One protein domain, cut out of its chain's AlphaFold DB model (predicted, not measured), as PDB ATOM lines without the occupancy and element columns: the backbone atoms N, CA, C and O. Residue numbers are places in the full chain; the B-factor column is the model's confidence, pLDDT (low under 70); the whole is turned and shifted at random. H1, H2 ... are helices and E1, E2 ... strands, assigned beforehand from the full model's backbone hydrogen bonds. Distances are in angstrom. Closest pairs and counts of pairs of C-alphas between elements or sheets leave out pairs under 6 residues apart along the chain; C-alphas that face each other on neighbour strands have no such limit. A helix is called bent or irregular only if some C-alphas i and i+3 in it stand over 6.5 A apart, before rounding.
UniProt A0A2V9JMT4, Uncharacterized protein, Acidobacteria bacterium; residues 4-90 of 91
ATOM      1  N   SER A   4     -34.348  28.305 -47.647       91.94
ATOM      2  CA  SER A   4     -33.920  27.314 -48.642       91.94
ATOM      3  C   SER A   4     -33.119  26.158 -48.036       91.94
ATOM      4  O   SER A   4     -33.332  25.013 -48.415       91.94
ATOM      5  N   ALA A   5     -32.259  26.423 -47.048       94.62
ATOM      6  CA  ALA A   5     -31.462  25.387 -46.388       94.62
ATOM      7  C   ALA A   5     -32.303  24.413 -45.539       94.62
ATOM      8  O   ALA A   5     -31.808  23.367 -45.139       94.62
ATOM      9  N   GLN A   6     -33.562  24.748 -45.236       95.50
ATOM     10  CA  GLN A   6     -34.463  23.849 -44.507       95.50
ATOM     11  C   GLN A   6     -35.055  22.759 -45.407       95.50
ATOM     12  O   GLN A   6     -35.530  21.754 -44.885       95.50
ATOM     13  N   LEU A   7     -35.013  22.934 -46.736       93.00
ATOM     14  CA  LEU A   7     -35.588  21.984 -47.691       93.00
ATOM     15  C   LEU A   7     -34.935  20.598 -47.603       93.00
ATOM     16  O   LEU A   7     -35.642  19.602 -47.717       93.00
ATOM     17  N   ASP A   8     -33.635  20.521 -47.302       93.81
ATOM     18  CA  ASP A   8     -32.900  19.253 -47.161       93.81
ATOM     19  C   ASP A   8     -33.439  18.358 -46.027       93.81
ATOM     20  O   ASP A   8     -33.244  17.145 -46.041       93.81
ATOM     21  N   GLY A   9     -34.115  18.951 -45.036       94.25
ATOM     22  CA  GLY A   9     -34.726  18.248 -43.907       94.25
ATOM     23  C   GLY A   9     -36.247  18.369 -43.858       94.25
ATOM     24  O   GLY A   9     -36.826  18.116 -42.801       94.25
ATOM     25  N   ALA A  10     -36.885  18.818 -44.941       96.00
ATOM     26  CA  ALA A  10     -38.325  19.016 -44.987       96.00
ATOM     27  C   ALA A  10     -39.067  17.698 -45.243       96.00
ATOM     28  O   ALA A  10     -38.730  16.936 -46.148       96.00
ATOM     29  N   MET A  11     -40.125  17.453 -44.475       97.31
ATOM     30  CA  MET A  11     -41.034  16.325 -44.667       97.31
ATOM     31  C   MET A  11     -42.491  16.770 -44.559       97.31
ATOM     32  O   MET A  11     -42.808  17.728 -43.855       97.31
ATOM     33  N   VAL A  12     -43.393  16.051 -45.226       97.38
ATOM     34  CA  VAL A  12     -44.837  16.258 -45.067       97.38
ATOM     35  C   VAL A  12     -45.301  15.564 -43.792       97.38
ATOM     36  O   VAL A  12     -45.215  14.343 -43.690       97.38
ATOM     37  N   LEU A  13     -45.815  16.334 -42.832       97.38
ATOM     38  CA  LEU A  13     -46.355  15.806 -41.575       97.38
ATOM     39  C   LEU A  13     -47.849  15.504 -41.660       97.38
ATOM     40  O   LEU A  13     -48.328  14.542 -41.068       97.38
ATOM     41  N   ALA A  14     -48.594  16.348 -42.371       95.81
ATOM     42  CA  ALA A  14     -50.039  16.232 -42.481       95.81
ATOM     43  C   ALA A  14     -50.553  16.907 -43.754       95.81
ATOM     44  O   ALA A  14     -49.865  17.708 -44.388       95.81
ATOM     45  N   ARG A  15     -51.801  16.594 -44.102       94.88
ATOM     46  CA  ARG A  15     -52.579  17.287 -45.132       94.88
ATOM     47  C   ARG A  15     -53.698  18.067 -44.459       94.88
ATOM     48  O   ARG A  15     -54.162  17.669 -43.389       94.88
ATOM     49  N   CYS A  16     -54.145  19.145 -45.087       91.25
ATOM     50  CA  CYS A  16     -55.329  19.848 -44.623       91.25
ATOM     51  C   CYS A  16     -56.562  18.929 -44.656       91.25
ATOM     52  O   CYS A  16     -56.767  18.158 -45.595       91.25
ATOM     53  N   GLY A  17     -57.393  19.010 -43.616       88.25
ATOM     54  CA  GLY A  17     -58.587  18.176 -43.469       88.25
ATOM     55  C   GLY A  17     -59.797  18.638 -44.284       88.25
ATOM     56  O   GLY A  17     -60.762  17.887 -44.384       88.25
ATOM     57  N   CYS A  18     -59.774  19.843 -44.870       85.31
ATOM     58  CA  CYS A  18     -60.909  20.369 -45.640       85.31
ATOM     59  C   CYS A  18     -61.016  19.795 -47.063       85.31
ATOM     60  O   CYS A  18     -62.013  20.028 -47.736       85.31
ATOM     61  N   GLY A  19     -60.011  19.037 -47.516       83.19
ATOM     62  CA  GLY A  19     -59.965  18.447 -48.855       83.19
ATOM     63  C   GLY A  19     -59.128  19.228 -49.870       83.19
ATOM     64  O   GLY A  19     -58.890  18.705 -50.957       83.19
ATOM     65  N   CYS A  20     -58.627  20.422 -49.525       88.00
ATOM     66  CA  CYS A  20     -57.684  21.134 -50.383       88.00
ATOM     67  C   CYS A  20     -56.304  20.440 -50.420       88.00
ATOM     68  O   CYS A  20     -55.970  19.640 -49.535       88.00
ATOM     69  N   PRO A  21     -55.465  20.737 -51.426       91.62
ATOM     70  CA  PRO A  21     -54.147  20.117 -51.556       91.62
ATOM     71  C   PRO A  21     -53.092  20.589 -50.537       91.62
ATOM     72  O   PRO A  21     -51.985  20.052 -50.561       91.62
ATOM     73  N   THR A  22     -53.413  21.542 -49.651       95.00
ATOM     74  CA  THR A  22     -52.493  22.093 -48.640       95.00
ATOM     75  C   THR A  22     -51.829  21.007 -47.788       95.00
ATOM     76  O   THR A  22     -52.482  20.074 -47.299       95.00
ATOM     77  N   ILE A  23     -50.523  21.170 -47.561       96.75
ATOM     78  CA  ILE A  23     -49.698  20.288 -46.728       96.75
ATOM     79  C   ILE A  23     -49.014  21.058 -45.598       96.75
ATOM     80  O   ILE A  23     -48.575  22.194 -45.773       96.75
ATOM     81  N   PHE A  24     -48.859  20.392 -44.457       97.81
ATOM     82  CA  PHE A  24     -48.062  20.872 -43.332       97.81
ATOM     83  C   PHE A  24     -46.681  20.227 -43.354       97.81
ATOM     84  O   PHE A  24     -46.550  19.014 -43.555       97.81
ATOM     85  N   LEU A  25     -45.660  21.043 -43.123       97.81
ATOM     86  CA  LEU A  25     -44.259  20.661 -43.194       97.81
ATOM     87  C   LEU A  25     -43.664  20.499 -41.791       97.81
ATOM     88  O   LEU A  25     -43.986  21.245 -40.866       97.81
ATOM     89  N   GLY A  26     -42.769  19.527 -41.656       97.62
ATOM     90  CA  GLY A  26     -41.865  19.361 -40.523       97.62
ATOM     91  C   GLY A  26     -40.430  19.522 -40.996       97.62
ATOM     92  O   GLY A  26     -40.072  18.978 -42.038       97.62
ATOM     93  N   ILE A  27     -39.615  20.264 -40.247       96.88
ATOM     94  CA  ILE A  27     -38.199  20.485 -40.549       96.88
ATOM     95  C   ILE A  27     -37.327  19.767 -39.518       96.88
ATOM     96  O   ILE A  27     -37.405  20.052 -38.318       96.88
ATOM     97  N   GLY A  28     -36.453  18.878 -39.993       94.81
ATOM     98  CA  GLY A  28     -35.526  18.119 -39.154       94.81
ATOM     99  C   GLY A  28     -36.230  16.998 -38.390       94.81
ATOM    100  O   GLY A  28     -36.748  16.070 -38.995       94.81
ATOM    101  N   ASP A  29     -36.234  17.072 -37.063       94.69
ATOM    102  CA  ASP A  29     -36.824  16.077 -36.155       94.69
ATOM    103  C   ASP A  29     -38.260  16.417 -35.712       94.69
ATOM    104  O   ASP A  29     -38.816  15.775 -34.820       94.69
ATOM    105  N   GLN A  30     -38.882  17.434 -36.320       96.25
ATOM    106  CA  GLN A  30     -40.252  17.818 -35.992       96.25
ATOM    107  C   GLN A  30     -41.252  16.717 -36.344       96.25
ATOM    108  O   GLN A  30     -41.329  16.279 -37.485       96.25
ATOM    109  N   VAL A  31     -42.082  16.354 -35.365       94.19
ATOM    110  CA  VAL A  31     -43.146  15.342 -35.506       94.19
ATOM    111  C   VAL A  31     -44.557  15.938 -35.534       94.19
ATOM    112  O   VAL A  31     -45.530  15.207 -35.697       94.19
ATOM    113  N   ALA A  32     -44.684  17.255 -35.352       94.12
ATOM    114  CA  ALA A  32     -45.960  17.963 -35.337       94.12
ATOM    115  C   ALA A  32     -45.858  19.316 -36.068       94.12
ATOM    116  O   ALA A  32     -44.800  19.954 -36.000       94.12
ATOM    117  N   PRO A  33     -46.936  19.766 -36.743       93.25
ATOM    118  CA  PRO A  33     -46.986  21.088 -37.361       93.25
ATOM    119  C   PRO A  33     -46.803  22.220 -36.344       93.25
ATOM    120  O   PRO A  33     -47.275  22.140 -35.209       93.25
ATOM    121  N   THR A  34     -46.159  23.303 -36.768       94.94
ATOM    122  CA  THR A  34     -46.065  24.552 -35.995       94.94
ATOM    123  C   THR A  34     -47.394  25.308 -35.979       94.94
ATOM    124  O   THR A  34     -48.123  25.296 -36.970       94.94
ATOM    125  N   THR A  35     -47.691  26.025 -34.889       92.56
ATOM    126  CA  THR A  35     -48.988  26.710 -34.692       92.56
ATOM    127  C   THR A  35     -48.873  28.209 -34.401       92.56
ATOM    128  O   THR A  35     -49.892  28.876 -34.238       92.56
ATOM    129  N   GLY A  36     -47.658  28.760 -34.311       93.75
ATOM    130  CA  GLY A  36     -47.422  30.185 -34.072       93.75
ATOM    131  C   GLY A  36     -47.865  31.118 -35.209       93.75
ATOM    132  O   GLY A  36     -48.469  30.706 -36.198       93.75
ATOM    133  N   VAL A  37     -47.542  32.410 -35.081       94.94
ATOM    134  CA  VAL A  37     -47.886  33.446 -36.075       94.94
ATOM    135  C   VAL A  37     -47.292  33.117 -37.449       94.94
ATOM    136  O   VAL A  37     -46.131  32.721 -37.549       94.94
ATOM    137  N   THR A  38     -48.096  33.298 -38.502       95.88
ATOM    138  CA  THR A  38     -47.691  33.067 -39.896       95.88
ATOM    139  C   THR A  38     -46.910  34.240 -40.471       95.88
ATOM    140  O   THR A  38     -47.248  35.400 -40.240       95.88
ATOM    141  N   LYS A  39     -45.929  33.924 -41.312       96.19
ATOM    142  CA  LYS A  39     -45.327  34.839 -42.277       96.19
ATOM    143  C   LYS A  39     -45.262  34.163 -43.647       96.19
ATOM    144  O   LYS A  39     -44.786  33.037 -43.738       96.19
ATOM    145  N   VAL A  40     -45.663  34.870 -44.699       96.12
ATOM    146  CA  VAL A  40     -45.455  34.433 -46.089       96.12
ATOM    147  C   VAL A  40     -44.011  34.717 -46.501       96.12
ATOM    148  O   VAL A  40     -43.486  35.799 -46.221       96.12
ATOM    149  N   VAL A  41     -43.353  33.735 -47.118       95.50
ATOM    150  CA  VAL A  41     -41.955  33.860 -47.574       95.50
ATOM    151  C   VAL A  41     -41.763  33.620 -49.067       95.50
ATOM    152  O   VAL A  41     -40.719  34.000 -49.588       95.50
ATOM    153  N   ALA A  42     -42.747  33.021 -49.734       95.25
ATOM    154  CA  ALA A  42     -42.834  32.915 -51.184       95.25
ATOM    155  C   ALA A  42     -44.295  32.691 -51.577       95.25
ATOM    156  O   ALA A  42     -45.054  32.095 -50.806       95.25
ATOM    157  N   ASP A  43     -44.658  33.118 -52.776       96.69
ATOM    158  CA  ASP A  43     -45.919  32.783 -53.413       96.69
ATOM    159  C   ASP A  43     -45.724  32.551 -54.917       96.69
ATOM    160  O   ASP A  43     -44.744  32.982 -55.534       96.69
ATOM    161  N   ALA A  44     -46.646  31.798 -55.496       97.69
ATOM    162  CA  ALA A  44     -46.699  31.547 -56.920       97.69
ATOM    163  C   ALA A  44     -48.140  31.282 -57.351       97.69
ATOM    164  O   ALA A  44     -48.993  30.892 -56.551       97.69
ATOM    165  N   ALA A  45     -48.406  31.456 -58.639       97.62
ATOM    166  CA  ALA A  45     -49.692  31.146 -59.235       97.62
ATOM    167  C   ALA A  45     -49.516  30.368 -60.536       97.62
ATOM    168  O   ALA A  45     -48.514  30.494 -61.232       97.62
ATOM    169  N   GLY A  46     -50.522  29.575 -60.881       97.00
ATOM    170  CA  GLY A  46     -50.571  28.855 -62.144       97.00
ATOM    171  C   GLY A  46     -51.996  28.492 -62.522       97.00
ATOM    172  O   GLY A  46     -52.966  28.927 -61.893       97.00
ATOM    173  N   GLN A  47     -52.126  27.682 -63.565       97.75
ATOM    174  CA  GLN A  47     -53.405  27.134 -63.999       97.75
ATOM    175  C   GLN A  47     -53.357  25.614 -63.948       97.75
ATOM    176  O   GLN A  47     -52.452  24.992 -64.501       97.75
ATOM    177  N   SER A  48     -54.348  25.026 -63.287       95.94
ATOM    178  CA  SER A  48     -54.605  23.588 -63.360       95.94
ATOM    179  C   SER A  48     -54.848  23.131 -64.810       95.94
ATOM    180  O   SER A  48     -55.235  23.944 -65.657       95.94
ATOM    181  N   PRO A  49     -54.702  21.826 -65.109       95.69
ATOM    182  CA  PRO A  49     -55.087  21.253 -66.401       95.69
ATOM    183  C   PRO A  49     -56.529  21.567 -66.827       95.69
ATOM    184  O   PRO A  49     -56.820  21.622 -68.019       95.69
ATOM    185  N   GLU A  50     -57.431  21.782 -65.867       94.88
ATOM    186  CA  GLU A  50     -58.835  22.117 -66.116       94.88
ATOM    187  C   GLU A  50     -59.081  23.627 -66.319       94.88
ATOM    188  O   GLU A  50     -60.219  24.036 -66.545       94.88
ATOM    189  N   GLY A  51     -58.039  24.465 -66.250       96.38
ATOM    190  CA  GLY A  51     -58.127  25.920 -66.426       96.38
ATOM    191  C   GLY A  51     -58.472  26.708 -65.156       96.38
ATOM    192  O   GLY A  51     -58.649  27.923 -65.218       96.38
ATOM    193  N   VAL A  52     -58.550  26.052 -63.994       96.31
ATOM    194  CA  VAL A  52     -58.736  26.707 -62.686       96.31
ATOM    195  C   VAL A  52     -57.446  27.422 -62.284       96.31
ATOM    196  O   VAL A  52     -56.378  26.800 -62.309       96.31
ATOM    197  N   ARG A  53     -57.537  28.697 -61.887       96.44
ATOM    198  CA  ARG A  53     -56.414  29.438 -61.288       96.44
ATOM    199  C   ARG A  53     -56.088  28.836 -59.923       96.44
ATOM    200  O   ARG A  53     -56.962  28.743 -59.068       96.44
ATOM    201  N   VAL A  54     -54.826  28.490 -59.716       97.00
ATOM    202  CA  VAL A  54     -54.316  27.933 -58.460       97.00
ATOM    203  C   VAL A  54     -53.282  28.889 -57.887       97.00
ATOM    204  O   VAL A  54     -52.387  29.329 -58.609       97.00
ATOM    205  N   GLU A  55     -53.401  29.192 -56.600       96.69
ATOM    206  CA  GLU A  55     -52.419  29.961 -55.839       96.69
ATOM    207  C   GLU A  55     -51.723  29.048 -54.833       96.69
ATOM    208  O   GLU A  55     -52.341  28.165 -54.230       96.69
ATOM    209  N   VAL A  56     -50.411  29.237 -54.714       97.50
ATOM    210  CA  VAL A  56     -49.518  28.462 -53.859       97.50
ATOM    211  C   VAL A  56     -48.752  29.435 -52.979       97.50
ATOM    212  O   VAL A  56     -48.068  30.318 -53.492       97.50
ATOM    213  N   ILE A  57     -48.832  29.267 -51.662       97.50
ATOM    214  CA  ILE A  57     -48.155  30.137 -50.698       97.50
ATOM    215  C   ILE A  57     -47.293  29.286 -49.772       97.50
ATOM    216  O   ILE A  57     -47.737  28.279 -49.222       97.50
ATOM    217  N   LEU A  58     -46.039  29.694 -49.580       97.38
ATOM    218  CA  LEU A  58     -45.141  29.077 -48.614       97.38
ATOM    219  C   LEU A  58     -45.106  29.904 -47.329       97.38
ATOM    220  O   LEU A  58     -44.665  31.060 -47.310       97.38
ATOM    221  N   HIS A  59     -45.534  29.277 -46.236       97.62
ATOM    222  CA  HIS A  59     -45.623  29.892 -44.920       97.62
ATOM    223  C   HIS A  59     -44.472  29.469 -44.014       97.62
ATOM    224  O   HIS A  59     -44.008  28.326 -44.017       97.62
ATOM    225  N   VAL A  60     -44.076  30.400 -43.152       97.31
ATOM    226  CA  VAL A  60     -43.158  30.189 -42.040       97.31
ATOM    227  C   VAL A  60     -43.863  30.487 -40.728       97.31
ATOM    228  O   VAL A  60     -44.552  31.500 -40.593       97.31
ATOM    229  N   ARG A  61     -43.632  29.629 -39.737       97.19
ATOM    230  CA  ARG A  61     -44.019  29.838 -38.338       97.19
ATOM    231  C   ARG A  61     -42.826  29.493 -37.465       97.19
ATOM    232  O   ARG A  61     -42.077  28.574 -37.775       97.19
ATOM    233  N   GLU A  62     -42.607  30.268 -36.404       95.25
ATOM    234  CA  GLU A  62     -41.542  29.984 -35.423       95.25
ATOM    235  C   GLU A  62     -40.137  29.829 -36.063       95.25
ATOM    236  O   GLU A  62     -39.286  29.083 -35.586       95.25
ATOM    237  N   GLY A  63     -39.889  30.538 -37.174       94.69
ATOM    238  CA  GLY A  63     -38.622  30.493 -37.914       94.69
ATOM    239  C   GLY A  63     -38.424  29.269 -38.820       94.69
ATOM    240  O   GLY A  63     -37.340  29.114 -39.387       94.69
ATOM    241  N   LYS A  64     -39.442  28.417 -38.990       96.50
ATOM    242  CA  LYS A  64     -39.392  27.201 -39.810       96.50
ATOM    243  C   LYS A  64     -40.442  27.216 -40.921       96.50
ATOM    244  O   LYS A  64     -41.536  27.745 -40.716       96.50
ATOM    245  N   LEU A  65     -40.115  26.647 -42.083       97.50
ATOM    246  CA  LEU A  65     -41.110  26.336 -43.115       97.50
ATOM    247  C   LEU A  65     -42.199  25.461 -42.486       97.50
ATOM    248  O   LEU A  65     -41.890  24.467 -41.832       97.50
ATOM    249  N   SER A  66     -43.455  25.864 -42.648       97.62
ATOM    250  CA  SER A  66     -44.572  25.310 -41.877       97.62
ATOM    251  C   SER A  66     -45.649  24.691 -42.749       97.62
ATOM    252  O   SER A  66     -46.272  23.714 -42.346       97.62
ATOM    253  N   GLU A  67     -45.949  25.300 -43.887       97.81
ATOM    254  CA  GLU A  67     -47.151  24.992 -44.654       97.81
ATOM    255  C   GLU A  67     -46.950  25.441 -46.096       97.81
ATOM    256  O   GLU A  67     -46.450  26.543 -46.342       97.81
ATOM    257  N   LEU A  68     -47.314  24.563 -47.029       97.31
ATOM    258  CA  LEU A  68     -47.494  24.903 -48.432       97.31
ATOM    259  C   LEU A  68     -49.002  24.955 -48.662       97.31
ATOM    260  O   LEU A  68     -49.653  23.914 -48.810       97.31
ATOM    261  N   GLU A  69     -49.546  26.164 -48.593       96.94
ATOM    262  CA  GLU A  69     -50.960  26.424 -48.806       96.94
ATOM    263  C   GLU A  69     -51.253  26.394 -50.304       96.94
ATOM    264  O   GLU A  69     -50.524  26.996 -51.090       96.94
ATOM    265  N   VAL A  70     -52.301  25.668 -50.697       96.62
ATOM    266  CA  VAL A  70     -52.742  25.581 -52.087       96.62
ATOM    267  C   VAL A  70     -54.253  25.725 -52.156       96.62
ATOM    268  O   VAL A  70     -54.987  24.931 -51.561       96.62
ATOM    269  N   TYR A  71     -54.721  26.713 -52.912       95.12
ATOM    270  CA  TYR A  71     -56.145  27.004 -53.051       95.12
ATOM    271  C   TYR A  71     -56.484  27.571 -54.431       95.12
ATOM    272  O   TYR A  71     -55.622  28.075 -55.152       95.12
ATOM    273  N   ALA A  72     -57.764  27.484 -54.793       95.12
ATOM    274  CA  ALA A  72     -58.325  28.209 -55.923       95.12
ATOM    275  C   ALA A  72     -59.005  29.491 -55.404       95.12
ATOM    276  O   ALA A  72     -59.913  29.395 -54.571       95.12
ATOM    277  N   PRO A  73     -58.612  30.695 -55.864       94.25
ATOM    278  CA  PRO A  73     -59.195  31.955 -55.388       94.25
ATOM    279  C   PRO A  73     -60.687  32.120 -55.706       94.25
ATOM    280  O   PRO A  73     -61.373  32.910 -55.063       94.25
ATOM    281  N   ASP A  74     -61.192  31.386 -56.701       94.44
ATOM    282  CA  ASP A  74     -62.602  31.384 -57.101       94.44
ATOM    283  C   ASP A  74     -63.484  30.462 -56.237       94.44
ATOM    284  O   ASP A  74     -64.692  30.374 -56.461       94.44
ATOM    285  N   GLY A  75     -62.895  29.792 -55.242       90.50
ATOM    286  CA  GLY A  75     -63.591  28.868 -54.351       90.50
ATOM    287  C   GLY A  75     -63.763  27.455 -54.912       90.50
ATOM    288  O   GLY A  75     -64.452  26.646 -54.295       90.50
ATOM    289  N   THR A  76     -63.150  27.122 -56.052       91.00
ATOM    290  CA  THR A  76     -63.180  25.757 -56.590       91.00
ATOM    291  C   THR A  76     -62.509  24.779 -55.622       91.00
ATOM    292  O   THR A  76     -61.309  24.840 -55.369       91.00
ATOM    293  N   GLU A  77     -63.279  23.829 -55.092       84.69
ATOM    294  CA  GLU A  77     -62.792  22.897 -54.063       84.69
ATOM    295  C   GLU A  77     -61.978  21.719 -54.624       84.69
ATOM    296  O   GLU A  77     -61.230  21.073 -53.890       84.69
ATOM    297  N   ARG A  78     -62.148  21.391 -55.912       87.12
ATOM    298  CA  ARG A  78     -61.515  20.231 -56.556       87.12
ATOM    299  C   ARG A  78     -60.925  20.616 -57.903       87.12
ATOM    300  O   ARG A  78     -61.660  20.956 -58.823       87.12
ATOM    301  N   PHE A  79     -59.613  20.496 -58.011       91.12
ATOM    302  CA  PHE A  79     -58.844  20.747 -59.222       91.12
ATOM    303  C   PHE A  79     -57.587  19.880 -59.203       91.12
ATOM    304  O   PHE A  79     -57.107  19.488 -58.131       91.12
ATOM    305  N   THR A  80     -57.050  19.570 -60.378       92.69
ATOM    306  CA  THR A  80     -55.740  18.928 -60.468       92.69
ATOM    307  C   THR A  80     -54.665  19.993 -60.266       92.69
ATOM    308  O   THR A  80     -54.792  21.122 -60.736       92.69
ATOM    309  N   LEU A  81     -53.589  19.668 -59.547       94.31
ATOM    310  CA  LEU A  81     -52.492  20.621 -59.381       94.31
ATOM    311  C   LEU A  81     -51.776  20.876 -60.721       94.31
ATOM    312  O   LEU A  81     -51.568  19.921 -61.477       94.31
ATOM    313  N   PRO A  82     -51.362  22.124 -61.013       94.94
ATOM    314  CA  PRO A  82     -50.395  22.379 -62.077       94.94
ATOM    315  C   PRO A  82     -49.069  21.662 -61.788       94.94
ATOM    316  O   PRO A  82     -48.747  21.360 -60.635       94.94
ATOM    317  N   SER A  83     -48.268  21.428 -62.829       95.06
ATOM    318  CA  SER A  83     -46.862  21.070 -62.631       95.06
ATOM    319  C   SER A  83     -46.118  22.236 -61.971       95.06
ATOM    320  O   SER A  83     -46.481  23.398 -62.161       95.06
ATOM    321  N   ALA A  84     -45.063  21.948 -61.208       93.31
ATOM    322  CA  ALA A  84     -44.294  22.994 -60.531       93.31
ATOM    323  C   ALA A  84     -43.674  23.991 -61.527       93.31
ATOM    324  O   ALA A  84     -43.591  25.180 -61.246       93.31
ATOM    325  N   GLU A  85     -43.298  23.520 -62.717       96.06
ATOM    326  CA  GLU A  85     -42.731  24.322 -63.804       96.06
ATOM    327  C   GLU A  85     -43.746  25.277 -64.449       96.06
ATOM    328  O   GLU A  85     -43.349  26.187 -65.169       96.06
ATOM    329  N   ALA A  86     -45.046  25.060 -64.223       95.69
ATOM    330  CA  ALA A  86     -46.119  25.918 -64.720       95.69
ATOM    331  C   ALA A  86     -46.536  26.992 -63.699       95.69
ATOM    332  O   ALA A  86     -47.480  27.741 -63.950       95.69
ATOM    333  N   LEU A  87     -45.870  27.041 -62.539       96.56
ATOM    334  CA  LEU A  87     -46.059  28.089 -61.548       96.56
ATOM    335  C   LEU A  87     -45.153  29.281 -61.863       96.56
ATOM    336  O   LEU A  87     -43.956  29.132 -62.107       96.56
ATOM    337  N   GLU A  88     -45.730  30.471 -61.790       97.38
ATOM    338  CA  GLU A  88     -45.035  31.744 -61.921       97.38
ATOM    339  C   GLU A  88     -45.033  32.458 -60.567       97.38
ATOM    340  O   GLU A  88     -46.063  32.519 -59.890       97.38
ATOM    341  N   TYR A  89     -43.875  32.987 -60.166       93.62
ATOM    342  CA  TYR A  89     -43.758  33.792 -58.949       93.62
ATOM    343  C   TYR A  89     -44.626  35.046 -59.050       93.62
ATOM    344  O   TYR A  89     -44.669  35.692 -60.099       93.62
ATOM    345  N   VAL A  90     -45.314  35.379 -57.958       85.38
ATOM    346  CA  VAL A  90     -46.181  36.562 -57.891       85.38
ATOM    347  C   VAL A  90     -45.474  37.721 -57.170       85.38
ATOM    348  O   VAL A  90     -45.644  38.866 -57.597       85.38
TER     349      VAL A  90
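What this domain is: This is residues 4 to 90 of the 91 residues of an uncharacterized protein of Acidobacteria bacterium (UniProt A0A2V9JMT4). One strongly twisted and curled sheet of five antiparallel strands makes the body, with the short helix H1 at one end of it and the long last stretch, residues 72 to 90, folding back from the end of E5 to E3, where residues 88 to 89 pair with residues 44 to 45. E5 and E4 lie nearest the middle, while E3, the longest strand by residues with 10, bends by 70 degrees at residue 41. The printed part has 87 residues, with one named helix and five named strands in the order H1 E1 E2 E3 E4 E5 along the chain; the sheet's order is E1 E2 E5 E4 E3. The class is mostly strand, and the whole is compact, with a radius of gyration of the C-alphas of 13.2 A and spans of 38 by 26 by 21 A.

Where its parts are: H1, residues 4 to 9, begins at C-alpha 4 (-33.920, 27.314, -48.642) and is neither bent nor irregular, but only just: C-alphas 5 and 8 are 6.3 A apart. E1 is residues 10 to 15, 14.4 A long, and E2 is residues 23 to 27, 13.1 A. E3, residues 38 to 47, measures 25.5 A from C-alpha 38 (-47.691, 33.067, -39.896). E4, residues 53 to 61, measures 26.1 A. E5, residues 64 to 71, measures 21.4 A and ends at C-alpha 71 (-56.145, 27.004, -53.051).

How they stand to each other: H1 is on the sheet but only grazes it, with residues 4 to 9; the C-alphas of Gly 9 and Ile 27 are the closest of H1 and E2, 5.3 A apart. None of its 2 O i to N i+4 pairs is within hydrogen-bond range, against 2 of 3 O i to N i+3 pairs. E1, an edge strand, forms a hairpin with E2, with N 11 and O 26 at 2.9 A. E2 is the antiparallel neighbour of E5, with N 25 and O 66 at 2.8 A. E2 and E3 are apart. E3, the other edge strand, forms a hairpin with E4, with N 44 and O 56 at 2.9 A. E4 and E5 form a hairpin, with N 57 and O 69 at 2.9 A. E3 E4 E5 is a meander, each strand the antiparallel neighbour of the one before; E2 E3 E4 E5 is a Greek key, in which E2, the first strand, is the antiparallel neighbour of E5, the fourth.

The domain as a whole: The C-alphas farthest apart, those of Asp 29 and Gly 51, are 38.3 A apart. The printed part has no cut and no long link. From edge to edge the strands' lines turn by 77 degrees, and the way across the sheet turns by 48 degrees. The mean pLDDT of the printed part is 94.7, and no printed residue is under 70.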